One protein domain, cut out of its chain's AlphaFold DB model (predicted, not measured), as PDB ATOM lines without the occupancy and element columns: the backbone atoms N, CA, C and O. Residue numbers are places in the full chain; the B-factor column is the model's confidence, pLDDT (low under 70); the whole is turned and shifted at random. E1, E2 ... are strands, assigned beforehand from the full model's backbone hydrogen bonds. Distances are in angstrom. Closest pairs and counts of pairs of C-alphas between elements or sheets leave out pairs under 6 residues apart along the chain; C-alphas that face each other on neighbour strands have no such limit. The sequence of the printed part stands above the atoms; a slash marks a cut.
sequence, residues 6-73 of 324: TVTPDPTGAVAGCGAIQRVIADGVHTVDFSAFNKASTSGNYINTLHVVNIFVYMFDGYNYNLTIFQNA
ATOM      1  N   THR A   6      29.895 -16.802 -99.939       93.69
ATOM      2  CA  THR A   6      30.089 -17.148 -98.526       93.69
ATOM      3  C   THR A   6      30.492 -15.906 -97.750       93.69
ATOM      4  O   THR A   6      31.463 -15.238 -98.107       93.69
ATOM      5  N   VAL A   7      29.760 -15.604 -96.677       94.38
ATOM      6  CA  VAL A   7      30.110 -14.525 -95.749       94.38
ATOM      7  C   VAL A   7      30.695 -15.145 -94.488       94.38
ATOM      8  O   VAL A   7      30.106 -16.047 -93.893       94.38
ATOM      9  N   THR A   8      31.860 -14.662 -94.066       94.50
ATOM     10  CA  THR A   8      32.583 -15.185 -92.901       94.50
ATOM     11  C   THR A   8      32.993 -14.021 -92.000       94.50
ATOM     12  O   THR A   8      33.447 -13.001 -92.522       94.50
ATOM     13  N   PRO A   9      32.824 -14.123 -90.671       94.25
ATOM     14  CA  PRO A   9      33.311 -13.098 -89.759       94.25
ATOM     15  C   PRO A   9      34.847 -13.075 -89.732       94.25
ATOM     16  O   PRO A   9      35.484 -14.127 -89.683       94.25
ATOM     17  N   ASP A  10      35.430 -11.876 -89.720       94.56
ATOM     18  CA  ASP A  10      36.847 -11.671 -89.402       94.56
ATOM     19  C   ASP A  10      36.973 -11.359 -87.902       94.56
ATOM     20  O   ASP A  10      36.456 -10.330 -87.454       94.56
ATOM     21  N   PRO A  11      37.619 -12.226 -87.101       93.81
ATOM     22  CA  PRO A  11      37.740 -12.006 -85.665       93.81
ATOM     23  C   PRO A  11      38.749 -10.923 -85.284       93.81
ATOM     24  O   PRO A  11      38.824 -10.527 -84.117       93.81
ATOM     25  N   THR A  12      39.549 -10.452 -86.235       96.25
ATOM     26  CA  THR A  12      40.629  -9.509 -85.972       96.25
ATOM     27  C   THR A  12      40.063  -8.158 -85.544       96.25
ATOM     28  O   THR A  12      39.487  -7.421 -86.335       96.25
ATOM     29  N   GLY A  13      40.250  -7.811 -84.267       93.94
ATOM     30  CA  GLY A  13      39.806  -6.525 -83.728       93.94
ATOM     31  C   GLY A  13      38.298  -6.421 -83.480       93.94
ATOM     32  O   GLY A  13      37.785  -5.309 -83.380       93.94
ATOM     33  N   ALA A  14      37.584  -7.544 -83.365       94.44
ATOM     34  CA  ALA A  14      36.163  -7.530 -83.033       94.44
ATOM     35  C   ALA A  14      35.915  -6.930 -81.634       94.44
ATOM     36  O   ALA A  14      36.521  -7.338 -80.642       94.44
ATOM     37  N   VAL A  15      34.993  -5.968 -81.552       97.06
ATOM     38  CA  VAL A  15      34.584  -5.301 -80.307       97.06
ATOM     39  C   VAL A  15      33.113  -5.600 -80.047       97.06
ATOM     40  O   VAL A  15      32.281  -5.483 -80.948       97.06
ATOM     41  N   ALA A  16      32.786  -6.015 -78.822       97.12
ATOM     42  CA  ALA A  16      31.410  -6.312 -78.437       97.12
ATOM     43  C   ALA A  16      30.510  -5.080 -78.635       97.12
ATOM     44  O   ALA A  16      30.858  -3.970 -78.233       97.12
ATOM     45  N   GLY A  17      29.350  -5.280 -79.258       93.81
ATOM     46  CA  GLY A  17      28.412  -4.219 -79.624       93.81
ATOM     47  C   GLY A  17      28.706  -3.539 -80.965       93.81
ATOM     48  O   GLY A  17      27.903  -2.715 -81.397       93.81
ATOM     49  N   CYS A  18      29.804  -3.879 -81.646       95.88
ATOM     50  CA  CYS A  18      30.087  -3.399 -82.997       95.88
ATOM     51  C   CYS A  18      29.567  -4.370 -84.064       95.88
ATOM     52  O   CYS A  18      29.348  -5.560 -83.821       95.88
ATOM     53  N   GLY A  19      29.369  -3.840 -85.267       94.81
ATOM     54  CA  GLY A  19      28.720  -4.562 -86.344       94.81
ATOM     55  C   GLY A  19      28.822  -3.858 -87.688       94.81
ATOM     56  O   GLY A  19      29.494  -2.835 -87.826       94.81
ATOM     57  N   ALA A  20      28.125  -4.410 -88.672       95.69
ATOM     58  CA  ALA A  20      28.020  -3.849 -90.010       95.69
ATOM     59  C   ALA A  20      26.587  -3.987 -90.522       95.69
ATOM     60  O   ALA A  20      25.869  -4.920 -90.162       95.69
ATOM     61  N   ILE A  21      26.191  -3.066 -91.395       95.56
ATOM     62  CA  ILE A  21      24.946  -3.164 -92.148       95.56
ATOM     63  C   ILE A  21      25.318  -3.257 -93.619       95.56
ATOM     64  O   ILE A  21      26.039  -2.401 -94.131       95.56
ATOM     65  N   GLN A  22      24.820  -4.284 -94.297       94.88
ATOM     66  CA  GLN A  22      25.008  -4.456 -95.728       94.88
ATOM     67  C   GLN A  22      23.655  -4.549 -96.417       94.88
ATOM     68  O   GLN A  22      22.771  -5.288 -95.990       94.88
ATOM     69  N   ARG A  23      23.506  -3.804 -97.511       92.00
ATOM     70  CA  ARG A  23      22.347  -3.886 -98.397       92.00
ATOM     71  C   ARG A  23      22.748  -4.657 -99.648       92.00
ATOM     72  O   ARG A  23      23.680  -4.248-100.339       92.00
ATOM     73  N   VAL A  24      22.042  -5.745 -99.936       90.38
ATOM     74  CA  VAL A  24      22.268  -6.595-101.109       90.38
ATOM     75  C   VAL A  24      20.975  -6.726-101.898       90.38
ATOM     76  O   VAL A  24      19.922  -7.023-101.341       90.38
ATOM     77  N   ILE A  25      21.063  -6.504-103.205       87.56
ATOM     78  CA  ILE A  25      19.959  -6.721-104.138       87.56
ATOM     79  C   ILE A  25      20.156  -8.112-104.734       87.56
ATOM     80  O   ILE A  25      21.201  -8.374-105.329       87.56
ATOM     81  N   ALA A  26      19.183  -8.999-104.543       88.62
ATOM     82  CA  ALA A  26      19.236 -10.339-105.108       88.62
ATOM     83  C   ALA A  26      19.182 -10.282-106.641       88.62
ATOM     84  O   ALA A  26      18.439  -9.494-107.224       88.62
ATOM     85  N   ASP A  27      19.947 -11.141-107.304       83.88
ATOM     86  CA  ASP A  27      20.002 -11.224-108.768       83.88
ATOM     87  C   ASP A  27      19.231 -12.428-109.330       83.88
ATOM     88  O   ASP A  27      19.262 -12.690-110.531       83.88
ATOM     89  N   GLY A  28      18.543 -13.180-108.468       84.50
ATOM     90  CA  GLY A  28      17.782 -14.362-108.862       84.50
ATOM     91  C   GLY A  28      18.632 -15.602-109.141       84.50
ATOM     92  O   GLY A  28      18.077 -16.654-109.458       84.50
ATOM     93  N   VAL A  29      19.962 -15.508-109.038       87.31
ATOM     94  CA  VAL A  29      20.897 -16.556-109.473       87.31
ATOM     95  C   VAL A  29      21.823 -16.986-108.338       87.31
ATOM     96  O   VAL A  29      21.980 -18.186-108.104       87.31
ATOM     97  N   HIS A  30      22.407 -16.042-107.601       91.56
ATOM     98  CA  HIS A  30      23.386 -16.330-106.557       91.56
ATOM     99  C   HIS A  30      22.735 -16.396-105.171       91.56
ATOM    100  O   HIS A  30      21.953 -15.532-104.773       91.56
ATOM    101  N   THR A  31      23.092 -17.428-104.403       92.88
ATOM    102  CA  THR A  31      22.700 -17.537-102.993       92.88
ATOM    103  C   THR A  31      23.817 -17.056-102.078       92.88
ATOM    104  O   THR A  31      24.984 -17.023-102.477       92.88
ATOM    105  N   VAL A  32      23.456 -16.675-100.853       94.25
ATOM    106  CA  VAL A  32      24.407 -16.235 -99.834       94.25
ATOM    107  C   VAL A  32      24.399 -17.231 -98.682       94.25
ATOM    108  O   VAL A  32      23.334 -17.568 -98.160       94.25
ATOM    109  N   ASP A  33      25.580 -17.707 -98.298       94.75
ATOM    110  CA  ASP A  33      25.771 -18.595 -97.156       94.75
ATOM    111  C   ASP A  33      26.192 -17.794 -95.917       94.75
ATOM    112  O   ASP A  33      27.201 -17.083 -95.926       94.75
ATOM    113  N   PHE A  34      25.406 -17.947 -94.851       95.62
ATOM    114  CA  PHE A  34      25.603 -17.324 -93.542       95.62
ATOM    115  C   PHE A  34      25.852 -18.349 -92.432       95.62
ATOM    116  O   PHE A  34      25.662 -18.035 -91.260       95.62
ATOM    117  N   SER A  35      26.252 -19.574 -92.774       95.56
ATOM    118  CA  SER A  35      26.477 -20.667 -91.818       95.56
ATOM    119  C   SER A  35      27.469 -20.332 -90.694       95.56
ATOM    120  O   SER A  35      27.397 -20.929 -89.624       95.56
ATOM    121  N   ALA A  36      28.350 -19.348 -90.899       96.44
ATOM    122  CA  ALA A  36      29.284 -18.851 -89.888       96.44
ATOM    123  C   ALA A  36      28.671 -17.867 -88.864       96.44
ATOM    124  O   ALA A  36      29.378 -17.423 -87.959       96.44
ATOM    125  N   PHE A  37      27.391 -17.501 -88.999       97.44
ATOM    126  CA  PHE A  37      26.701 -16.554 -88.120       97.44
ATOM    127  C   PHE A  37      25.539 -17.210 -87.373       97.44
ATOM    128  O   PHE A  37      24.769 -17.996 -87.927       97.44
ATOM    129  N   ASN A  38      25.339 -16.787 -86.128       97.06
ATOM    130  CA  ASN A  38      24.151 -17.113 -85.357       97.06
ATOM    131  C   ASN A  38      22.992 -16.228 -85.807       97.06
ATOM    132  O   ASN A  38      22.955 -15.017 -85.585       97.06
ATOM    133  N   LYS A  39      22.016 -16.836 -86.469       96.62
ATOM    134  CA  LYS A  39      20.846 -16.118 -86.951       96.62
ATOM    135  C   LYS A  39      19.900 -15.790 -85.791       96.62
ATOM    136  O   LYS A  39      19.464 -16.691 -85.076       96.62
ATOM    137  N   ALA A  40      19.557 -14.513 -85.625       93.19
ATOM    138  CA  ALA A  40      18.616 -14.078 -84.595       93.19
ATOM    139  C   ALA A  40      17.232 -14.721 -84.799       93.19
ATOM    140  O   ALA A  40      16.789 -14.921 -85.932       93.19
ATOM    141  N   SER A  41      16.511 -14.999 -83.710       90.62
ATOM    142  CA  SER A  41      15.189 -15.652 -83.759       90.62
ATOM    143  C   SER A  41      14.132 -14.850 -84.529       90.62
ATOM    144  O   SER A  41      13.195 -15.430 -85.070       90.62
ATOM    145  N   THR A  42      14.294 -13.528 -84.609       89.62
ATOM    146  CA  THR A  42      13.426 -12.602 -85.353       89.62
ATOM    147  C   THR A  42      13.864 -12.378 -86.803       89.62
ATOM    148  O   THR A  42      13.205 -11.648 -87.538       89.62
ATOM    149  N   SER A  43      14.975 -12.977 -87.237       92.25
ATOM    150  CA  SER A  43      15.530 -12.769 -88.574       92.25
ATOM    151  C   SER A  43      14.741 -13.507 -89.658       92.25
ATOM    152  O   SER A  43      14.548 -14.725 -89.583       92.25
ATOM    153  N   GLY A  44      14.439 -12.817 -90.763       92.56
ATOM    154  CA  GLY A  44      13.952 -13.439 -92.001       92.56
ATOM    155  C   GLY A  44      15.036 -14.261 -92.717       92.56
ATOM    156  O   GLY A  44      16.157 -14.382 -92.226       92.56
ATOM    157  N   ASN A  45      14.720 -14.872 -93.860       94.12
ATOM    158  CA  ASN A  45      15.682 -15.607 -94.703       94.12
ATOM    159  C   ASN A  45      16.217 -14.723 -95.835       94.12
ATOM    160  O   ASN A  45      15.529 -13.804 -96.266       94.12
ATOM    161  N   TYR A  46      17.400 -15.025 -96.373       92.75
ATOM    162  CA  TYR A  46      17.775 -14.450 -97.667       92.75
ATOM    163  C   TYR A  46      16.747 -14.866 -98.724       92.75
ATOM    164  O   TYR A  46      16.466 -16.057 -98.880       92.75
ATOM    165  N   ILE A  47      16.175 -13.891 -99.426       91.75
ATOM    166  CA  ILE A  47      15.260 -14.130-100.539       91.75
ATOM    167  C   ILE A  47      16.034 -13.891-101.830       91.75
ATOM    168  O   ILE A  47      16.379 -12.755-102.147       91.75
ATOM    169  N   ASN A  48      16.275 -14.971-102.579       90.00
ATOM    170  CA  ASN A  48      16.932 -14.926-103.886       90.00
ATOM    171  C   ASN A  48      15.939 -14.707-105.038       90.00
ATOM    172  O   ASN A  48      16.066 -15.302-106.104       90.00
ATOM    173  N   THR A  49      14.894 -13.921-104.811       83.75
ATOM    174  CA  THR A  49      14.025 -13.477-105.899       83.75
ATOM    175  C   THR A  49      14.681 -12.252-106.512       83.75
ATOM    176  O   THR A  49      15.085 -11.350-105.781       83.75
ATOM    177  N   LEU A  50      14.818 -12.242-107.840       76.00
ATOM    178  CA  LEU A  50      15.423 -11.139-108.582       76.00
ATOM    179  C   LEU A  50      14.865  -9.789-108.097       76.00
ATOM    180  O   LEU A  50      13.656  -9.584-108.104       76.00
ATOM    181  N   HIS A  51      15.775  -8.891-107.717       71.38
ATOM    182  CA  HIS A  51      15.553  -7.535-107.206       71.38
ATOM    183  C   HIS A  51      15.050  -7.385-105.763       71.38
ATOM    184  O   HIS A  51      14.928  -6.244-105.300       71.38
ATOM    185  N   VAL A  52      14.883  -8.476-105.007       81.25
ATOM    186  CA  VAL A  52      14.573  -8.357-103.577       81.25
ATOM    187  C   VAL A  52      15.763  -7.754-102.839       81.25
ATOM    188  O   VAL A  52      16.894  -8.247-102.911       81.25
ATOM    189  N   VAL A  53      15.496  -6.682-102.091       87.19
ATOM    190  CA  VAL A  53      16.493  -6.040-101.239       87.19
ATOM    191  C   VAL A  53      16.555  -6.778 -99.914       87.19
ATOM    192  O   VAL A  53      15.618  -6.770 -99.115       87.19
ATOM    193  N   ASN A  54      17.705  -7.389 -99.671       91.94
ATOM    194  CA  ASN A  54      18.043  -8.023 -98.418       91.94
ATOM    195  C   ASN A  54      18.972  -7.084 -97.637       91.94
ATOM    196  O   ASN A  54      20.018  -6.664 -98.137       91.94
ATOM    197  N   ILE A  55      18.586  -6.735 -96.414       93.94
ATOM    198  CA  ILE A  55      19.404  -5.949 -95.491       93.94
ATOM    199  C   ILE A  55      19.935  -6.899 -94.427       93.94
ATOM    200  O   ILE A  55      19.166  -7.495 -93.672       93.94
ATOM    201  N   PHE A  56      21.253  -7.026 -94.371       95.94
ATOM    202  CA  PHE A  56      21.966  -7.828 -93.392       95.94
ATOM    203  C   PHE A  56      22.490  -6.917 -92.293       95.94
ATOM    204  O   PHE A  56      23.199  -5.951 -92.570       95.94
ATOM    205  N   VAL A  57      22.144  -7.229 -91.051       96.88
ATOM    206  CA  VAL A  57      22.677  -6.568 -89.862       96.88
ATOM    207  C   VAL A  57      23.519  -7.586 -89.112       96.88
ATOM    208  O   VAL A  57      22.992  -8.544 -88.544       96.88
ATOM    209  N   TYR A  58      24.829  -7.375 -89.144       97.12
ATOM    210  CA  TYR A  58      25.826  -8.187 -88.458       97.12
ATOM    211  C   TYR A  58      26.176  -7.532 -87.129       97.12
ATOM    212  O   TYR A  58      26.412  -6.326 -87.100       97.12
ATOM    213  N   MET A  59      26.254  -8.309 -86.051       97.38
ATOM    214  CA  MET A  59      26.607  -7.812 -84.714       97.38
ATOM    215  C   MET A  59      27.484  -8.820 -83.976       97.38
ATOM    216  O   MET A  59      27.153 -10.003 -83.939       97.38
ATOM    217  N   PHE A  60      28.555  -8.362 -83.332       97.75
ATOM    218  CA  PHE A  60      29.330  -9.183 -82.402       97.75
ATOM    219  C   PHE A  60      28.909  -8.881 -80.959       97.75
ATOM    220  O   PHE A  60      28.936  -7.727 -80.539       97.75
ATOM    221  N   ASP A  61      28.514  -9.897 -80.187       96.12
ATOM    222  CA  ASP A  61      28.029  -9.721 -78.802       96.12
ATOM    223  C   ASP A  61      29.110  -9.940 -77.723       96.12
ATOM    224  O   ASP A  61      28.821  -9.871 -76.530       96.12
ATOM    225  N   GLY A  62      30.359 -10.183 -78.134       96.12
ATOM    226  CA  GLY A  62      31.464 -10.558 -77.246       96.12
ATOM    227  C   GLY A  62      31.749 -12.061 -77.210       96.12
ATOM    228  O   GLY A  62      32.836 -12.456 -76.790       96.12
ATOM    229  N   TYR A  63      30.825 -12.889 -77.703       96.31
ATOM    230  CA  TYR A  63      30.958 -14.346 -77.767       96.31
ATOM    231  C   TYR A  63      30.690 -14.888 -79.173       96.31
ATOM    232  O   TYR A  63      31.421 -15.750 -79.654       96.31
ATOM    233  N   ASN A  64      29.664 -14.367 -79.843       97.12
ATOM    234  CA  ASN A  64      29.161 -14.845 -81.118       97.12
ATOM    235  C   ASN A  64      28.996 -13.712 -82.136       97.12
ATOM    236  O   ASN A  64      28.702 -12.563 -81.792       97.12
ATOM    237  N   TYR A  65      29.103 -14.077 -83.414       97.50
ATOM    238  CA  TYR A  65      28.709 -13.231 -84.536       97.50
ATOM    239  C   TYR A  65      27.263 -13.530 -84.891       97.50
ATOM    240  O   TYR A  65      26.927 -14.643 -85.288       97.50
ATOM    241  N   ASN A  66      26.407 -12.533 -84.739       97.62
ATOM    242  CA  ASN A  66      24.979 -12.638 -84.950       97.62
ATOM    243  C   ASN A  66      24.577 -11.977 -86.273       97.62
ATOM    244  O   ASN A  66      25.189 -10.994 -86.695       97.62
ATOM    245  N   LEU A  67      23.525 -12.502 -86.899       97.62
ATOM    246  CA  LEU A  67      22.945 -11.976 -88.132       97.62
ATOM    247  C   LEU A  67      21.437 -11.781 -87.975       97.62
ATOM    248  O   LEU A  67      20.718 -12.695 -87.567       97.62
ATOM    249  N   THR A  68      20.955 -10.611 -88.384       97.44
ATOM    250  CA  THR A  68      19.536 -10.376 -88.663       97.44
ATOM    251  C   THR A  68      19.361  -9.965 -90.117       97.44
ATOM    252  O   THR A  68      20.065  -9.087 -90.607       97.44
ATOM    253  N   ILE A  69      18.424 -10.605 -90.810       95.88
ATOM    254  CA  ILE A  69      18.068 -10.317 -92.196       95.88
ATOM    255  C   ILE A  69      16.674  -9.711 -92.217       95.88
ATOM    256  O   ILE A  69      15.705 -10.353 -91.798       95.88
ATOM    257  N   PHE A  70      16.585  -8.508 -92.768       93.19
ATOM    258  CA  PHE A  70      15.331  -7.858 -93.115       93.19
ATOM    259  C   PHE A  70      15.169  -7.888 -94.628       93.19
ATOM    260  O   PHE A  70      16.126  -7.652 -95.367       93.19
ATOM    261  N   GLN A  71      13.960  -8.171 -95.089       88.19
ATOM    262  CA  GLN A  71      13.604  -8.018 -96.491       88.19
ATOM    263  C   GLN A  71      12.832  -6.719 -96.596       88.19
ATOM    264  O   GLN A  71      11.835  -6.535 -95.895       88.19
ATOM    265  N   ASN A  72      13.290  -5.824 -97.462       75.06
ATOM    266  CA  ASN A  72      12.373  -4.826 -97.973       75.06
ATOM    267  C   ASN A  72      11.627  -5.508 -99.118       75.06
ATOM    268  O   ASN A  72      12.272  -6.105 -99.986       75.06
ATOM    269  N   ALA A  73      10.292  -5.478 -99.093       55.34
ATOM    270  CA  ALA A  73       9.531  -5.847-100.280       55.34
ATOM    271  C   ALA A  73      10.098  -5.013-101.436       55.34
ATOM    272  O   ALA A  73      10.283  -3.810-101.260       55.34
TER     273      ALA A  73
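What this domain is: This is residues 6 to 73 of the 324 residues of an uncharacterized protein of Mucilaginibacter psychrotolerans (UniProt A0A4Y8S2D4). Little regular structure: a small antiparallel sheet of three strands, with the unnamed stretch 26 to 52 looped over one of its faces. That stretch is tied to E3 by a short parallel pairing of residues 38 to 39 with 66 to 67. The printed part has 68 residues and no named helix; E1, E2 and E3 form a meander, each strand the antiparallel neighbour of the one before, and hold 23 residues, under half, all strand. It is compact, radius of gyration of the C-alphas 12.2 A, yet elongated, spanning 35 by 22 by 16 A.

How they stand to each other: E2, residues 53 to 60, is the inner strand. E1, residues 19 to 25, is its antiparallel neighbour at 164 degrees, with N 22 and O 56 2.9 A apart, within hydrogen-bond range. E3, residues 65 to 72, is antiparallel to E2 at 160 degrees, with N 57 and O 68 2.8 A apart, within range. Both pairs are hairpins.

Where its parts are: E1 runs 20.0 A from C-alpha 19 at (28.720, -4.562, -86.344), E2 23.0 A, and E3 22.8 A to C-alpha 72 at (12.373, -4.826, -97.973).

The domain as a whole: The C-alphas farthest apart, of Leu 50 and Gly 62, are 35.2 A apart. The printed part has no cut. The link E1 to E2 is long; E2 to E3 is tight. Residue 73 has pLDDT under 70.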